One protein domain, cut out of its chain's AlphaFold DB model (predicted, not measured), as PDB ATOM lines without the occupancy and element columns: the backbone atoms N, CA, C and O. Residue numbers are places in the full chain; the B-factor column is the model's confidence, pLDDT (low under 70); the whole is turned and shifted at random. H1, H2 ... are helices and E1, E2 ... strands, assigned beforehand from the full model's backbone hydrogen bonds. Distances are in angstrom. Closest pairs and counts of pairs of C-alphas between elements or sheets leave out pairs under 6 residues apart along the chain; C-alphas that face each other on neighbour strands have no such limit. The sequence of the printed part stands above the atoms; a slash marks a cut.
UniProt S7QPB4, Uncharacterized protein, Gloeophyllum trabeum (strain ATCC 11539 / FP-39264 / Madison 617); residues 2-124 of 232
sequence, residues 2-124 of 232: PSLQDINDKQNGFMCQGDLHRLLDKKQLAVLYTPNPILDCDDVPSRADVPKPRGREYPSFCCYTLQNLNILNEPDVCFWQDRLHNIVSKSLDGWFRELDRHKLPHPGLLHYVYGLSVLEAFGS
ATOM      1  N   PRO A   2      47.832   2.772  25.106       42.12
ATOM      2  CA  PRO A   2      47.646   3.334  26.443       42.12
ATOM      3  C   PRO A   2      48.277   2.406  27.493       42.12
ATOM      4  O   PRO A   2      48.334   1.191  27.303       42.12
ATOM      5  N   SER A   3      48.867   3.023  28.512       54.94
ATOM      6  CA  SER A   3      49.606   2.395  29.613       54.94
ATOM      7  C   SER A   3      48.661   2.202  30.797       54.94
ATOM      8  O   SER A   3      47.742   2.988  30.956       54.94
ATOM      9  N   LEU A   4      48.926   1.250  31.693       55.03
ATOM     10  CA  LEU A   4      48.171   1.100  32.949       55.03
ATOM     11  C   LEU A   4      48.187   2.375  33.822       55.03
ATOM     12  O   LEU A   4      47.311   2.568  34.658       55.03
ATOM     13  N   GLN A   5      49.176   3.250  33.608       51.97
ATOM     14  CA  GLN A   5      49.282   4.570  34.241       51.97
ATOM     15  C   GLN A   5      48.395   5.640  33.577       51.97
ATOM     16  O   GLN A   5      48.245   6.732  34.117       51.97
ATOM     17  N   ASP A   6      47.830   5.352  32.404       46.97
ATOM     18  CA  ASP A   6      46.893   6.222  31.705       46.97
ATOM     19  C   ASP A   6      45.502   6.034  32.310       46.97
ATOM     20  O   ASP A   6      44.942   4.936  32.305       46.97
ATOM     21  N   ILE A   7      44.916   7.114  32.822       48.84
ATOM     22  CA  ILE A   7      43.564   7.095  33.392       48.84
ATOM     23  C   ILE A   7      42.511   6.633  32.371       48.84
ATOM     24  O   ILE A   7      41.461   6.127  32.757       48.84
ATOM     25  N   ASN A   8      42.822   6.746  31.072       41.59
ATOM     26  CA  ASN A   8      41.976   6.297  29.969       41.59
ATOM     27  C   ASN A   8      42.200   4.826  29.580       41.59
ATOM     28  O   ASN A   8      41.583   4.346  28.621       41.59
ATOM     29  N   ASP A   9      43.085   4.093  30.265       52.72
ATOM     30  CA  ASP A   9      43.218   2.659  30.034       52.72
ATOM     31  C   ASP A   9      41.883   1.970  30.341       52.72
ATOM     32  O   ASP A   9      41.276   2.134  31.399       52.72
ATOM     33  N   LYS A  10      41.421   1.155  29.393       45.69
ATOM     34  CA  LYS A  10      40.183   0.372  29.498       45.69
ATOM     35  C   LYS A  10      40.117  -0.504  30.760       45.69
ATOM     36  O   LYS A  10      39.019  -0.890  31.159       45.69
ATOM     37  N   GLN A  11      41.260  -0.856  31.350       41.72
ATOM     38  CA  GLN A  11      41.376  -1.628  32.588       41.72
ATOM     39  C   GLN A  11      41.146  -0.781  33.844       41.72
ATOM     40  O   GLN A  11      40.729  -1.329  34.859       41.72
ATOM     41  N   ASN A  12      41.316   0.542  33.763       49.00
ATOM     42  CA  ASN A  12      41.086   1.470  34.873       49.00
ATOM     43  C   ASN A  12      39.595   1.800  35.075       49.00
ATOM     44  O   ASN A  12      39.235   2.558  35.970       49.00
ATOM     45  N   GLY A  13      38.702   1.207  34.274       44.25
ATOM     46  CA  GLY A  13      37.259   1.180  34.534       44.25
ATOM     47  C   GLY A  13      36.509   2.482  34.239       44.25
ATOM     48  O   GLY A  13      35.282   2.460  34.144       44.25
ATOM     49  N   PHE A  14      37.215   3.584  33.994       48.50
ATOM     50  CA  PHE A  14      36.642   4.849  33.549       48.50
ATOM     51  C   PHE A  14      36.895   5.017  32.049       48.50
ATOM     52  O   PHE A  14      37.759   5.767  31.632       48.50
ATOM     53  N   MET A  15      36.142   4.298  31.213       47.22
ATOM     54  CA  MET A  15      35.874   4.781  29.854       47.22
ATOM     55  C   MET A  15      34.571   5.562  29.914       47.22
ATOM     56  O   MET A  15      33.495   5.075  29.559       47.22
ATOM     57  N   CYS A  16      34.667   6.771  30.443       53.47
ATOM     58  CA  CYS A  16      33.631   7.755  30.249       53.47
ATOM     59  C   CYS A  16      33.753   8.274  28.803       53.47
ATOM     60  O   CYS A  16      34.829   8.308  28.210       53.47
ATOM     61  N   GLN A  17      32.635   8.653  28.188       62.47
ATOM     62  CA  GLN A  17      32.673   9.516  27.003       62.47
ATOM     63  C   GLN A  17      33.614  10.699  27.314       62.47
ATOM     64  O   GLN A  17      33.580  11.181  28.443       62.47
ATOM     65  N   GLY A  18      34.461  11.155  26.383       66.81
ATOM     66  CA  GLY A  18      35.483  12.182  26.685       66.81
ATOM     67  C   GLY A  18      34.924  13.424  27.399       66.81
ATOM     68  O   GLY A  18      35.560  13.991  28.284       66.81
ATOM     69  N   ASP A  19      33.673  13.763  27.098       71.12
ATOM     70  CA  ASP A  19      32.916  14.831  27.751       71.12
ATOM     71  C   ASP A  19      32.673  14.565  29.250       71.12
ATOM     72  O   ASP A  19      32.858  15.449  30.079       71.12
ATOM     73  N   LEU A  20      32.319  13.332  29.627       70.88
ATOM     74  CA  LEU A  20      32.123  12.919  31.021       70.88
ATOM     75  C   LEU A  20      33.438  12.946  31.817       70.88
ATOM     76  O   LEU A  20      33.412  13.329  32.983       70.88
ATOM     77  N   HIS A  21      34.572  12.590  31.199       75.25
ATOM     78  CA  HIS A  21      35.886  12.732  31.842       75.25
ATOM     79  C   HIS A  21      36.167  14.185  32.193       75.25
ATOM     80  O   HIS A  21      36.439  14.488  33.348       75.25
ATOM     81  N   ARG A  22      35.985  15.102  31.233       75.81
ATOM     82  CA  ARG A  22      36.163  16.539  31.475       75.81
ATOM     83  C   ARG A  22      35.290  17.034  32.631       75.81
ATOM     84  O   ARG A  22      35.747  17.854  33.421       75.81
ATOM     85  N   LEU A  23      34.051  16.552  32.741       78.06
ATOM     86  CA  LEU A  23      33.149  16.932  33.831       78.06
ATOM     87  C   LEU A  23      33.572  16.345  35.192       78.06
ATOM     88  O   LEU A  23      33.449  17.027  36.208       78.06
ATOM     89  N   LEU A  24      34.084  15.111  35.231       78.94
ATOM     90  CA  LEU A  24      34.635  14.491  36.446       78.94
ATOM     91  C   LEU A  24      35.947  15.160  36.886       78.94
ATOM     92  O   LEU A  24      36.155  15.381  38.080       78.94
ATOM     93  N   ASP A  25      36.809  15.525  35.938       81.06
ATOM     94  CA  ASP A  25      38.075  16.216  36.195       81.06
ATOM     95  C   ASP A  25      37.832  17.623  36.743       81.06
ATOM     96  O   ASP A  25      38.456  18.018  37.725       81.06
ATOM     97  N   LYS A  26      36.848  18.338  36.178       78.69
ATOM     98  CA  LYS A  26      36.348  19.625  36.687       78.69
ATOM     99  C   LYS A  26      35.514  19.503  37.973       78.69
ATOM    100  O   LYS A  26      34.961  20.504  38.417       78.69
ATOM    101  N   LYS A  27      35.351  18.295  38.529       82.06
ATOM    102  CA  LYS A  27      34.536  18.013  39.728       82.06
ATOM    103  C   LYS A  27      33.070  18.450  39.636       82.06
ATOM    104  O   LYS A  27      32.384  18.584  40.644       82.06
ATOM    105  N   GLN A  28      32.562  18.611  38.420       78.19
ATOM    106  CA  GLN A  28      31.164  18.948  38.150       78.19
ATOM    107  C   GLN A  28      30.265  17.709  38.241       78.19
ATOM    108  O   GLN A  28      29.072  17.815  38.510       78.19
ATOM    109  N   LEU A  29      30.845  16.521  38.062       79.69
ATOM    110  CA  LEU A  29      30.214  15.241  38.362       79.69
ATOM    111  C   LEU A  29      30.978  14.529  39.475       79.69
ATOM    112  O   LEU A  29      32.190  14.696  39.631       79.69
ATOM    113  N   ALA A  30      30.279  13.671  40.207       85.50
ATOM    114  CA  ALA A  30      30.899  12.730  41.122       85.50
ATOM    115  C   ALA A  30      30.104  11.430  41.184       85.50
ATOM    116  O   ALA A  30      28.901  11.406  40.938       85.50
ATOM    117  N   VAL A  31      30.777  10.336  41.526       87.62
ATOM    118  CA  VAL A  31      30.116   9.054  41.778       87.62
ATOM    119  C   VAL A  31      29.945   8.903  43.280       87.62
ATOM    120  O   VAL A  31      30.925   8.779  44.011       87.62
ATOM    121  N   LEU A  32      28.697   8.910  43.737       89.31
ATOM    122  CA  LEU A  32      28.341   8.566  45.100       89.31
ATOM    123  C   LEU A  32      28.287   7.043  45.234       89.31
ATOM    124  O   LEU A  32      27.543   6.377  44.515       89.31
ATOM    125  N   TYR A  33      29.052   6.508  46.181       91.50
ATOM    126  CA  TYR A  33      28.943   5.117  46.606       91.50
ATOM    127  C   TYR A  33      28.117   5.016  47.892       91.50
ATOM    128  O   TYR A  33      28.455   5.665  48.892       91.50
ATOM    129  N   THR A  34      27.086   4.171  47.886       89.56
ATOM    130  CA  THR A  34      26.327   3.774  49.084       89.56
ATOM    131  C   THR A  34      26.285   2.243  49.222       89.56
ATOM    132  O   THR A  34      26.327   1.551  48.208       89.56
ATOM    133  N   PRO A  35      26.243   1.675  50.439       91.31
ATOM    134  CA  PRO A  35      26.185   2.383  51.711       91.31
ATOM    135  C   PRO A  35      27.522   3.052  52.063       91.31
ATOM    136  O   PRO A  35      28.598   2.643  51.623       91.31
ATOM    137  N   ASN A  36      27.446   4.125  52.837       87.06
ATOM    138  CA  ASN A  36      28.572   4.801  53.469       87.06
ATOM    139  C   ASN A  36      28.174   5.184  54.909       87.06
ATOM    140  O   ASN A  36      27.015   5.000  55.272       87.06
ATOM    141  N   PRO A  37      29.083   5.697  55.761       85.56
ATOM    142  CA  PRO A  37      28.759   5.969  57.169       85.56
ATOM    143  C   PRO A  37      27.542   6.892  57.392       85.56
ATOM    144  O   PRO A  37      26.927   6.877  58.463       85.56
ATOM    145  N   ILE A  38      27.194   7.699  56.387       85.88
ATOM    146  CA  ILE A  38      26.128   8.698  56.450       85.88
ATOM    147  C   ILE A  38      24.851   8.196  55.764       85.88
ATOM    148  O   ILE A  38      23.772   8.374  56.333       85.88
ATOM    149  N   LEU A  39      24.981   7.586  54.582       85.69
ATOM    150  CA  LEU A  39      23.875   7.216  53.695       85.69
ATOM    151  C   LEU A  39      23.829   5.709  53.442       85.69
ATOM    152  O   LEU A  39      24.820   5.124  52.994       85.69
ATOM    153  N   ASP A  40      22.653   5.119  53.613       89.19
ATOM    154  CA  ASP A  40      22.340   3.774  53.145       89.19
ATOM    155  C   ASP A  40      21.945   3.776  51.655       89.19
ATOM    156  O   ASP A  40      21.815   4.819  51.006       89.19
ATOM    157  N   CYS A  41      21.780   2.589  51.062       84.38
ATOM    158  CA  CYS A  41      21.335   2.470  49.668       84.38
ATOM    159  C   CYS A  41      19.934   3.049  49.436       84.38
ATOM    160  O   CYS A  41      19.677   3.575  48.354       84.38
ATOM    161  N   ASP A  42      19.064   2.980  50.445       86.00
ATOM    162  CA  ASP A  42      17.672   3.435  50.365       86.00
ATOM    163  C   ASP A  42      17.529   4.963  50.502       86.00
ATOM    164  O   ASP A  42      16.499   5.525  50.129       86.00
ATOM    165  N   ASP A  43      18.570   5.649  50.988       82.19
ATOM    166  CA  ASP A  43      18.590   7.111  51.126       82.19
ATOM    167  C   ASP A  43      18.818   7.826  49.784       82.19
ATOM    168  O   ASP A  43      18.564   9.028  49.645       82.19
ATOM    169  N   VAL A  44      19.316   7.106  48.776       80.56
ATOM    170  CA  VAL A  44      19.539   7.649  47.435       80.56
ATOM    171  C   VAL A  44      18.255   7.473  46.618       80.56
ATOM    172  O   VAL A  44      17.746   6.355  46.530       80.56
ATOM    173  N   PRO A  45      17.714   8.544  45.997       69.56
ATOM    174  CA  PRO A  45      16.481   8.466  45.225       69.56
ATOM    175  C   PRO A  45      16.508   7.323  44.216       69.56
ATOM    176  O   PRO A  45      17.491   7.141  43.496       69.56
ATOM    177  N   SER A  46      15.399   6.584  44.170       58.47
ATOM    178  CA  SER A  46      15.284   5.377  43.360       58.47
ATOM    179  C   SER A  46      15.589   5.645  41.887       58.47
ATOM    180  O   SER A  46      15.332   6.734  41.358       58.47
ATOM    181  N   ARG A  47      16.155   4.623  41.243       65.06
ATOM    182  CA  ARG A  47      16.668   4.653  39.872       65.06
ATOM    183  C   ARG A  47      15.658   5.303  38.942       65.06
ATOM    184  O   ARG A  47      14.485   4.937  38.935       65.06
ATOM    185  N   ALA A  48      16.126   6.217  38.095       64.12
ATOM    186  CA  ALA A  48      15.367   6.512  36.892       64.12
ATOM    187  C   ALA A  48      15.084   5.183  36.169       64.12
ATOM    188  O   ALA A  48      15.986   4.346  36.102       64.12
ATOM    189  N   ASP A  49      13.868   5.004  35.641       64.75
ATOM    190  CA  ASP A  49      13.468   3.850  34.818       64.75
ATOM    191  C   ASP A  49      14.271   3.827  33.504       64.75
ATOM    192  O   ASP A  49      13.786   4.122  32.412       64.75
ATOM    193  N   VAL A  50      15.564   3.544  33.623       68.69
ATOM    194  CA  VAL A  50      16.502   3.390  32.527       68.69
ATOM    195  C   VAL A  50      16.596   1.894  32.257       68.69
ATOM    196  O   VAL A  50      16.946   1.130  33.164       68.69
ATOM    197  N   PRO A  51      16.298   1.442  31.027       74.19
ATOM    198  CA  PRO A  51      16.402   0.037  30.676       74.19
ATOM    199  C   PRO A  51      17.795  -0.511  30.988       74.19
ATOM    200  O   PRO A  51      18.807   0.075  30.597       74.19
ATOM    201  N   LYS A  52      17.842  -1.669  31.653       79.25
ATOM    202  CA  LYS A  52      19.087  -2.393  31.923       79.25
ATOM    203  C   LYS A  52      19.845  -2.644  30.605       79.25
ATOM    204  O   LYS A  52      19.295  -3.293  29.708       79.25
ATOM    205  N   PRO A  53      21.105  -2.194  30.470       78.44
ATOM    206  CA  PRO A  53      21.910  -2.482  29.290       78.44
ATOM    207  C   PRO A  53      22.163  -3.990  29.141       78.44
ATOM    208  O   PRO A  53      22.385  -4.698  30.126       78.44
ATOM    209  N   ARG A  54      22.169  -4.498  27.901       83.00
ATOM    210  CA  ARG A  54      22.453  -5.918  27.622       83.00
ATOM    211  C   ARG A  54      23.862  -6.298  28.083       83.00
ATOM    212  O   ARG A  54      24.812  -5.563  27.825       83.00
ATOM    213  N   GLY A  55      23.986  -7.467  28.716       85.38
ATOM    214  CA  GLY A  55      25.276  -7.999  29.176       85.38
ATOM    215  C   GLY A  55      25.948  -7.147  30.253       85.38
ATOM    216  O   GLY A  55      27.168  -7.173  30.376       85.38
ATOM    217  N   ARG A  56      25.168  -6.343  30.982       84.25
ATOM    218  CA  ARG A  56      25.645  -5.602  32.145       84.25
ATOM    219  C   ARG A  56      24.826  -5.939  33.366       84.25
ATOM    220  O   ARG A  56      23.652  -6.282  33.266       84.25
ATOM    221  N   GLU A  57      25.447  -5.812  34.516       84.94
ATOM    222  CA  GLU A  57      24.889  -6.129  35.812       84.94
ATOM    223  C   GLU A  57      25.101  -4.960  36.764       84.94
ATOM    224  O   GLU A  57      25.947  -4.088  36.552       84.94
ATOM    225  N   TYR A  58      24.269  -4.936  37.796       84.50
ATOM    226  CA  TYR A  58      24.321  -3.936  38.843       84.50
ATOM    227  C   TYR A  58      24.419  -4.660  40.190       84.50
ATOM    228  O   TYR A  58      23.649  -5.605  40.396       84.50
ATOM    229  N   PRO A  59      25.336  -4.265  41.090       85.62
ATOM    230  CA  PRO A  59      25.480  -4.893  42.399       85.62
ATOM    231  C   PRO A  59      24.193  -4.787  43.228       85.62
ATOM    232  O   PRO A  59      23.569  -3.736  43.291       85.62
ATOM    233  N   SER A  60      23.793  -5.857  43.909       85.19
ATOM    234  CA  SER A  60      22.592  -5.837  44.764       85.19
ATOM    235  C   SER A  60      22.825  -5.247  46.158       85.19
ATOM    236  O   SER A  60      21.861  -4.948  46.851       85.19
ATOM    237  N   PHE A  61      24.083  -5.116  46.580       83.81
ATOM    238  CA  PHE A  61      24.473  -4.773  47.953       83.81
ATOM    239  C   PHE A  61      25.056  -3.361  48.095       83.81
ATOM    240  O   PHE A  61      25.411  -2.958  49.198       83.81
ATOM    241  N   CYS A  62      25.226  -2.642  46.987       88.44
ATOM    242  CA  CYS A  62      25.722  -1.276  46.983       88.44
ATOM    243  C   CYS A  62      25.209  -0.533  45.750       88.44
ATOM    244  O   CYS A  62      24.874  -1.156  44.739       88.44
ATOM    245  N   CYS A  63      25.201   0.793  45.818       88.19
ATOM    246  CA  CYS A  63      24.855   1.659  44.709       88.19
ATOM    247  C   CYS A  63      26.054   2.515  44.295       88.19
ATOM    248  O   CYS A  63      26.771   3.059  45.132       88.19
ATOM    249  N   TYR A  64      26.254   2.629  42.985       88.50
ATOM    250  CA  TYR A  64      27.173   3.567  42.349       88.50
ATOM    251  C   TYR A  64      26.329   4.564  41.573       88.50
ATOM    252  O   TYR A  64      25.872   4.258  40.470       88.50
ATOM    253  N   THR A  65      26.109   5.736  42.146       85.62
ATOM    254  CA  THR A  65      25.211   6.739  41.582       85.62
ATOM    255  C   THR A  65      26.020   7.934  41.104       85.62
ATOM    256  O   THR A  65      26.639   8.642  41.893       85.62
ATOM    257  N   LEU A  66      26.015   8.176  39.799       83.69
ATOM    258  CA  LEU A  66      26.563   9.384  39.207       83.69
ATOM    259  C   LEU A  66      25.651  10.559  39.565       83.69
ATOM    260  O   LEU A  66      24.489  10.614  39.159       83.69
ATOM    261  N   GLN A  67      26.197  11.489  40.332       80.00
ATOM    262  CA  GLN A  67      25.551  12.723  40.724       80.00
ATOM    263  C   GLN A  67      26.148  13.896  39.966       80.00
ATOM    264  O   GLN A  67      27.361  14.000  39.772       80.00
ATOM    265  N   ASN A  68      25.262  14.800  39.570       78.31
ATOM    266  CA  ASN A  68      25.648  16.087  39.041       78.31
ATOM    267  C   ASN A  68      25.757  17.097  40.181       78.31
ATOM    268  O   ASN A  68      24.750  17.465  40.784       78.31
ATOM    269  N   LEU A  69      26.975  17.550  40.453       75.50
ATOM    270  CA  LEU A  69      27.292  18.516  41.499       75.50
ATOM    271  C   LEU A  69      27.204  19.950  40.965       75.50
ATOM    272  O   LEU A  69      28.001  20.796  41.345       75.50
ATOM    273  N   ASN A  70      26.274  20.219  40.045       65.81
ATOM    274  CA  ASN A  70      26.122  21.485  39.326       65.81
ATOM    275  C   ASN A  70      25.916  22.681  40.270       65.81
ATOM    276  O   ASN A  70      24.790  23.082  40.566       65.81
ATOM    277  N   ILE A  71      27.016  23.218  40.779       55.66
ATOM    278  CA  ILE A  71      27.027  24.291  41.771       55.66
ATOM    279  C   ILE A  71      27.436  25.617  41.125       55.66
ATOM    280  O   ILE A  71      27.133  26.687  41.651       55.66
ATOM    281  N   LEU A  72      28.020  25.572  39.929       51.88
ATOM    282  CA  LEU A  72      28.457  26.753  39.207       51.88
ATOM    283  C   LEU A  72      27.653  26.875  37.915       51.88
ATOM    284  O   LEU A  72      27.702  25.988  37.067       51.88
ATOM    285  N   ASN A  73      26.941  27.997  37.767       54.19
ATOM    286  CA  ASN A  73      26.340  28.462  36.510       54.19
ATOM    287  C   ASN A  73      27.444  28.822  35.497       54.19
ATOM    288  O   ASN A  73      27.540  29.956  35.029       54.19
ATOM    289  N   GLU A  74      28.329  27.879  35.203       58.97
ATOM    290  CA  GLU A  74      29.324  28.029  34.161       58.97
ATOM    291  C   GLU A  74      28.647  27.816  32.800       58.97
ATOM    292  O   GLU A  74      27.901  26.846  32.626       58.97
ATOM    293  N   PRO A  75      28.911  28.679  31.804       59.41
ATOM    294  CA  PRO A  75      28.316  28.564  30.471       59.41
ATOM    295  C   PRO A  75      28.651  27.227  29.789       59.41
ATOM    296  O   PRO A  75      27.819  26.682  29.060       59.41
ATOM    297  N   ASP A  76      29.820  26.654  30.095       57.53
ATOM    298  CA  ASP A  76      30.208  25.299  29.694       57.53
ATOM    299  C   ASP A  76      29.193  24.250  30.173       57.53
ATOM    300  O   ASP A  76      28.879  23.307  29.449       57.53
ATOM    301  N   VAL A  77      28.666  24.400  31.390       56.22
ATOM    302  CA  VAL A  77      27.782  23.409  32.005       56.22
ATOM    303  C   VAL A  77      26.394  23.467  31.397       56.22
ATOM    304  O   VAL A  77      25.865  22.407  31.101       56.22
ATOM    305  N   CYS A  78      25.836  24.649  31.118       59.72
ATOM    306  CA  CYS A  78      24.552  24.763  30.411       59.72
ATOM    307  C   CYS A  78      24.597  24.051  29.049       59.72
ATOM    308  O   CYS A  78      23.692  23.288  28.715       59.72
ATOM    309  N   PHE A  79      25.697  24.214  28.305       64.06
ATOM    310  CA  PHE A  79      25.910  23.512  27.039       64.06
ATOM    311  C   PHE A  79      25.887  21.984  27.211       64.06
ATOM    312  O   PHE A  79      25.223  21.277  26.448       64.06
ATOM    313  N   TRP A  80      26.571  21.457  28.230       61.31
ATOM    314  CA  TRP A  80      26.549  20.021  28.528       61.31
ATOM    315  C   TRP A  80      25.224  19.555  29.112       61.31
ATOM    316  O   TRP A  80      24.823  18.427  28.858       61.31
ATOM    317  N   GLN A  81      24.533  20.400  29.862       61.62
ATOM    318  CA  GLN A  81      23.250  20.097  30.470       61.62
ATOM    319  C   GLN A  81      22.169  19.961  29.405       61.62
ATOM    320  O   GLN A  81      21.340  19.079  29.550       61.62
ATOM    321  N   ASP A  82      22.228  20.714  28.305       64.56
ATOM    322  CA  ASP A  82      21.347  20.511  27.149       64.56
ATOM    323  C   ASP A  82      21.729  19.253  26.356       64.56
ATOM    324  O   ASP A  82      20.875  18.436  25.999       64.56
ATOM    325  N   ARG A  83      23.029  19.032  26.118       64.06
ATOM    326  CA  ARG A  83      23.521  17.885  25.329       64.06
ATOM    327  C   ARG A  83      23.357  16.543  26.035       64.06
ATOM    328  O   ARG A  83      23.100  15.519  25.405       64.06
ATOM    329  N   LEU A  84      23.535  16.558  27.345       62.59
ATOM    330  CA  LEU A  84      23.439  15.417  28.237       62.59
ATOM    331  C   LEU A  84      22.184  15.527  29.102       62.59
ATOM    332  O   LEU A  84      22.116  14.857  30.122       62.59
ATOM    333  N   HIS A  85      21.172  16.318  28.724       60.00
ATOM    334  CA  HIS A  85      19.981  16.567  29.550       60.00
ATOM    335  C   HIS A  85      19.336  15.275  30.049       60.00
ATOM    336  O   HIS A  85      18.919  15.178  31.200       60.00
ATOM    337  N   ASN A  86      19.314  14.234  29.219       54.84
ATOM    338  CA  ASN A  86      18.767  12.927  29.585       54.84
ATOM    339  C   ASN A  86      19.642  12.134  30.575       54.84
ATOM    340  O   ASN A  86      19.128  11.268  31.277       54.84
ATOM    341  N   ILE A  87      20.941  12.430  30.620       54.19
ATOM    342  CA  ILE A  87      21.982  11.762  31.419       54.19
ATOM    343  C   ILE A  87      22.251  12.526  32.723       54.19
ATOM    344  O   ILE A  87      22.523  11.923  33.747       54.19
ATOM    345  N   VAL A  88      22.179  13.854  32.690       53.38
ATOM    346  CA  VAL A  88      22.670  14.755  33.739       53.38
ATOM    347  C   VAL A  88      21.539  15.276  34.634       53.38
ATOM    348  O   VAL A  88      21.787  15.655  35.776       53.38
ATOM    349  N   SER A  89      20.287  15.264  34.154       55.75
ATOM    350  CA  SER A  89      19.110  15.604  34.980       55.75
ATOM    351  C   SER A  89      18.631  14.456  35.871       55.75
ATOM    352  O   SER A  89      17.831  14.673  36.782       55.75
ATOM    353  N   LYS A  90      19.104  13.233  35.615       59.81
ATOM    354  CA  LYS A  90      18.720  12.026  36.345       59.81
ATOM    355  C   LYS A  90      19.973  11.418  36.948       59.81
ATOM    356  O   LYS A  90      20.942  11.210  36.231       59.81
ATOM    357  N   SER A  91      19.944  11.119  38.241       60.12
ATOM    358  CA  SER A  91      20.975  10.297  38.868       60.12
ATOM    359  C   SER A  91      21.111   8.996  38.077       60.12
ATOM    360  O   SER A  91      20.128   8.266  37.914       60.12
ATOM    361  N   LEU A  92      22.296   8.753  37.518       70.81
ATOM    362  CA  LEU A  92      22.550   7.569  36.708       70.81
ATOM    363  C   LEU A  92      23.307   6.538  37.512       70.81
ATOM    364  O   LEU A  92      24.371   6.800  38.060       70.81
ATOM    365  N   ASP A  93      22.780   5.332  37.491       75.94
ATOM    366  CA  ASP A  93      23.397   4.204  38.149       75.94
ATOM    367  C   ASP A  93      24.465   3.559  37.255       75.94
ATOM    368  O   ASP A  93      24.280   3.381  36.047       75.94
ATOM    369  N   GLY A  94      25.612   3.227  37.848       77.06
ATOM    370  CA  GLY A  94      26.737   2.598  37.162       77.06
ATOM    371  C   GLY A  94      26.454   1.143  36.787       77.06
ATOM    372  O   GLY A  94      26.151   0.329  37.647       77.06
ATOM    373  N   TRP A  95      26.606   0.783  35.510       81.69
ATOM    374  CA  TRP A  95      26.405  -0.591  35.028       81.69
ATOM    375  C   TRP A  95      27.728  -1.268  34.662       81.69
ATOM    376  O   TRP A  95      28.474  -0.794  33.793       81.69
ATOM    377  N   PHE A  96      27.977  -2.443  35.232       83.19
ATOM    378  CA  PHE A  96      29.245  -3.160  35.104       83.19
ATOM    379  C   PHE A  96      29.107  -4.361  34.173       83.19
ATOM    380  O   PHE A  96      28.044  -4.961  34.085       83.19
ATOM    381  N   ARG A  97      30.164  -4.706  33.432       83.12
ATOM    382  CA  ARG A  97      30.155  -5.923  32.594       83.12
ATOM    383  C   ARG A  97      30.295  -7.194  33.429       83.12
ATOM    384  O   ARG A  97      29.718  -8.211  33.079       83.12
ATOM    385  N   GLU A  98      31.055  -7.111  34.514       83.38
ATOM    386  CA  GLU A  98      31.337  -8.207  35.436       83.38
ATOM    387  C   GLU A  98      31.234  -7.668  36.866       83.38
ATOM    388  O   GLU A  98      31.724  -6.571  37.142       83.38
ATOM    389  N   LEU A  99      30.615  -8.429  37.770       85.50
ATOM    390  CA  LEU A  99      30.510  -8.098  39.198       85.50
ATOM    391  C   LEU A  99      31.632  -8.746  40.023       85.50
ATOM    392  O   LEU A  99      31.399  -9.307  41.092       85.50
ATOM    393  N   ASP A 100      32.862  -8.670  39.526       84.56
ATOM    394  CA  ASP A 100      34.035  -9.056  40.307       84.56
ATOM    395  C   ASP A 100      34.409  -7.913  41.257       84.56
ATOM    396  O   ASP A 100      34.774  -6.822  40.813       84.56
ATOM    397  N   ARG A 101      34.341  -8.163  42.572       75.69
ATOM    398  CA  ARG A 101      34.654  -7.168  43.610       75.69
ATOM    399  C   ARG A 101      36.039  -6.549  43.445       75.69
ATOM    400  O   ARG A 101      36.197  -5.380  43.771       75.69
ATOM    401  N   HIS A 102      37.012  -7.295  42.926       78.81
ATOM    402  CA  HIS A 102      38.372  -6.792  42.723       78.81
ATOM    403  C   HIS A 102      38.504  -5.882  41.497       78.81
ATOM    404  O   HIS A 102      39.500  -5.175  41.366       78.81
ATOM    405  N   LYS A 103      37.507  -5.890  40.603       80.56
ATOM    406  CA  LYS A 103      37.445  -5.043  39.402       80.56
ATOM    407  C   LYS A 103      36.496  -3.856  39.558       80.56
ATOM    408  O   LYS A 103      36.486  -2.974  38.701       80.56
ATOM    409  N   LEU A 104      35.669  -3.843  40.603       82.94
ATOM    410  CA  LEU A 104      34.806  -2.705  40.897       82.94
ATOM    411  C   LEU A 104      35.637  -1.538  41.455       82.94
ATOM    412  O   LEU A 104      36.636  -1.771  42.140       82.94
ATOM    413  N   PRO A 105      35.231  -0.280  41.201       83.50
ATOM    414  CA  PRO A 105      35.896   0.872  41.793       83.50
ATOM    415  C   PRO A 105      35.914   0.770  43.323       83.50
ATOM    416  O   PRO A 105      34.896   0.465  43.945       83.50
ATOM    417  N   HIS A 106      37.067   1.044  43.931       85.75
ATOM    418  CA  HIS A 106      37.218   0.921  45.377       85.75
ATOM    419  C   HIS A 106      36.334   1.949  46.116       85.75
ATOM    420  O   HIS A 106      36.475   3.151  45.857       85.75
ATOM    421  N   PRO A 107      35.482   1.533  47.077       86.69
ATOM    422  CA  PRO A 107      34.551   2.430  47.767       86.69
ATOM    423  C   PRO A 107      35.225   3.645  48.411       86.69
ATOM    424  O   PRO A 107      34.801   4.774  48.193       86.69
ATOM    425  N   GLY A 108      36.335   3.429  49.128       82.75
ATOM    426  CA  GLY A 108      37.050   4.513  49.810       82.75
ATOM    427  C   GLY A 108      37.617   5.571  48.858       82.75
ATOM    428  O   GLY A 108      37.631   6.752  49.193       82.75
ATOM    429  N   LEU A 109      38.020   5.176  47.644       85.44
ATOM    430  CA  LEU A 109      38.490   6.132  46.639       85.44
ATOM    431  C   LEU A 109      37.322   6.963  46.108       85.44
ATOM    432  O   LEU A 109      37.455   8.174  45.956       85.44
ATOM    433  N   LEU A 110      36.169   6.331  45.864       88.44
ATOM    434  CA  LEU A 110      34.965   7.046  45.449       88.44
ATOM    435  C   LEU A 110      34.485   8.017  46.525       88.44
ATOM    436  O   LEU A 110      34.135   9.141  46.193       88.44
ATOM    437  N   HIS A 111      34.519   7.630  47.803       87.81
ATOM    438  CA  HIS A 111      34.185   8.531  48.912       87.81
ATOM    439  C   HIS A 111      35.128   9.726  48.987       87.81
ATOM    440  O   HIS A 111      34.658  10.851  49.122       87.81
ATOM    441  N   TYR A 112      36.434   9.497  48.842       86.19
ATOM    442  CA  TYR A 112      37.423  10.572  48.829       86.19
ATOM    443  C   TYR A 112      37.214  11.526  47.649       86.19
ATOM    444  O   TYR A 112      37.127  12.736  47.838       86.19
ATOM    445  N   VAL A 113      37.069  10.989  46.432       86.06
ATOM    446  CA  VAL A 113      36.823  11.794  45.228       86.06
ATOM    447  C   VAL A 113      35.506  12.552  45.344       86.06
ATOM    448  O   VAL A 113      35.470  13.735  45.033       86.06
ATOM    449  N   TYR A 114      34.445  11.903  45.822       86.88
ATOM    450  CA  TYR A 114      33.151  12.539  46.034       86.88
ATOM    451  C   TYR A 114      33.248  13.670  47.063       86.88
ATOM    452  O   TYR A 114      32.778  14.770  46.792       86.88
ATOM    453  N   GLY A 115      33.901  13.428  48.203       84.50
ATOM    454  CA  GLY A 115      34.138  14.436  49.235       84.50
ATOM    455  C   GLY A 115      34.925  15.633  48.704       84.50
ATOM    456  O   GLY A 115      34.508  16.766  48.915       84.50
ATOM    457  N   LEU A 116      35.999  15.395  47.945       83.62
ATOM    458  CA  LEU A 116      36.744  16.461  47.273       83.62
ATOM    459  C   LEU A 116      35.873  17.238  46.290       83.62
ATOM    460  O   LEU A 116      35.892  18.463  46.318       83.62
ATOM    461  N   SER A 117      35.096  16.554  45.446       83.31
ATOM    462  CA  SER A 117      34.243  17.235  44.472       83.31
ATOM    463  C   SER A 117      33.184  18.101  45.152       83.31
ATOM    464  O   SER A 117      32.945  19.230  44.743       83.31
ATOM    465  N   VAL A 118      32.576  17.584  46.220       80.31
ATOM    466  CA  VAL A 118      31.625  18.303  47.076       80.31
ATOM    467  C   VAL A 118      32.294  19.520  47.710       80.31
ATOM    468  O   VAL A 118      31.753  20.616  47.622       80.31
ATOM    469  N   LEU A 119      33.477  19.364  48.306       81.69
ATOM    470  CA  LEU A 119      34.209  20.466  48.931       81.69
ATOM    471  C   LEU A 119      34.664  21.520  47.924       81.69
ATOM    472  O   LEU A 119      34.613  22.696  48.239       81.69
ATOM    473  N   GLU A 120      35.092  21.143  46.725       78.19
ATOM    474  CA  GLU A 120      35.496  22.106  45.700       78.19
ATOM    475  C   GLU A 120      34.285  22.874  45.175       78.19
ATOM    476  O   GLU A 120      34.287  24.106  45.095       78.19
ATOM    477  N   ALA A 121      33.210  22.149  44.888       71.25
ATOM    478  CA  ALA A 121      32.019  22.746  44.339       71.25
ATOM    479  C   ALA A 121      31.320  23.643  45.379       71.25
ATOM    480  O   ALA A 121      31.033  24.801  45.081       71.25
ATOM    481  N   PHE A 122      31.142  23.178  46.621       68.25
ATOM    482  CA  PHE A 122      30.525  23.961  47.697       68.25
ATOM    483  C   PHE A 122      31.475  24.943  48.380       68.25
ATOM    484  O   PHE A 122      31.026  25.983  48.836       68.25
ATOM    485  N   GLY A 123      32.767  24.647  48.472       67.19
ATOM    486  CA  GLY A 123      33.777  25.491  49.119       67.19
ATOM    487  C   GLY A 123      34.222  26.680  48.270       67.19
ATOM    488  O   GLY A 123      34.858  27.594  48.792       67.19
ATOM    489  N   SER A 124      33.865  26.715  46.984       66.56
ATOM    490  CA  SER A 124      34.113  27.881  46.136       66.56
ATOM    491  C   SER A 124      33.321  29.103  46.627       66.56
ATOM    492  O   SER A 124      32.123  29.026  46.895       66.56
TER     493      SER A 124
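Overview. This is residues 2 to 124 of the 232 residues of an uncharacterized protein of Gloeophyllum trabeum (strain ATCC 11539 / FP-39264 / Madison 617) (UniProt S7QPB4). A small two-stranded hairpin, E1 and E2, forms the middle of this domain; the long helix H4 packs beside E1, and long loops make up much of the rest. H1 comes close to the beginning of E1, the short helices H2 and H3 lie out beyond the end of E2, and residues 92 to 93 pair briefly with E2. The printed part has 123 residues, with the named elements H1, E1, E2, H2, H3 and H4 in that order along the chain; the sheet E1 - E2 is antiparallel. The class is mixed, helices and strands, with under half of the residues in named elements. The whole is compact, with a radius of gyration of the C-alphas of 14.6 A and spans of 39 by 38 by 29 A.

Arrangement. Begin with the hairpin of E1, residues 29 to 34, and E2, residues 63 to 68, antiparallel at 153 degrees. Look there for N 32 and O 65, 2.8 A apart, and N 63 and O 34, 2.7 A apart, both pairs within hydrogen-bond range. Residues 65 to 66 of E2 also form a short antiparallel pairing with residues 92 to 93. Next find H4, residues 107 to 123: its closest C-alpha to E1 is that of Tyr 114, 5.4 A from that of Ala 30. E2 and H4 are apart. For H1, residues 18 to 25, the closest C-alphas to E1 are those of Leu 23 and Leu 29, 5.7 A apart. H1 and H4 are only just apart, at 8.5 A. H2, residues 75 to 83, is near H1, with 5 pairs of C-alphas within 10 A. H3, residues 85 to 88, is close to H2 but not clearly touching: the closest C-alphas, of Gln 81 and Val 88, are 6.3 A apart. The closest C-alphas of E2 and H3 are those of Asn 68 and Val 88, at 6.2 A. In H1, H2 and H4 every O i to N i+4 pair is within hydrogen-bond range; H3 is too short for such a pair.

Along the chain. Find C-alpha 29 at (30.214, 15.241, 38.362); from there E1 runs 16.2 A to C-alpha 34. E2 runs 15.5 A from C-alpha 63 to C-alpha 68. H4 is 23.1 A long and ends at C-alpha 123, at (33.777, 25.491, 49.119). H1 begins at C-alpha 18, at (35.483, 12.182, 26.685), and is 10.7 A long; H2 is 12.8 A long and H3 5.3 A.

Size, cuts and confidence. The two C-alphas farthest apart are those of Gly 55 and Ser 124, at 40.7 A. The printed part has no cut. The links E1 to E2, 28 residues, and H3 to H4, 18 residues, are long. The mean pLDDT of the printed part is 72.6; look for values under 70 in residues 2 to 18, 45 to 50, 70 to 91 and 122 to 124 of this model.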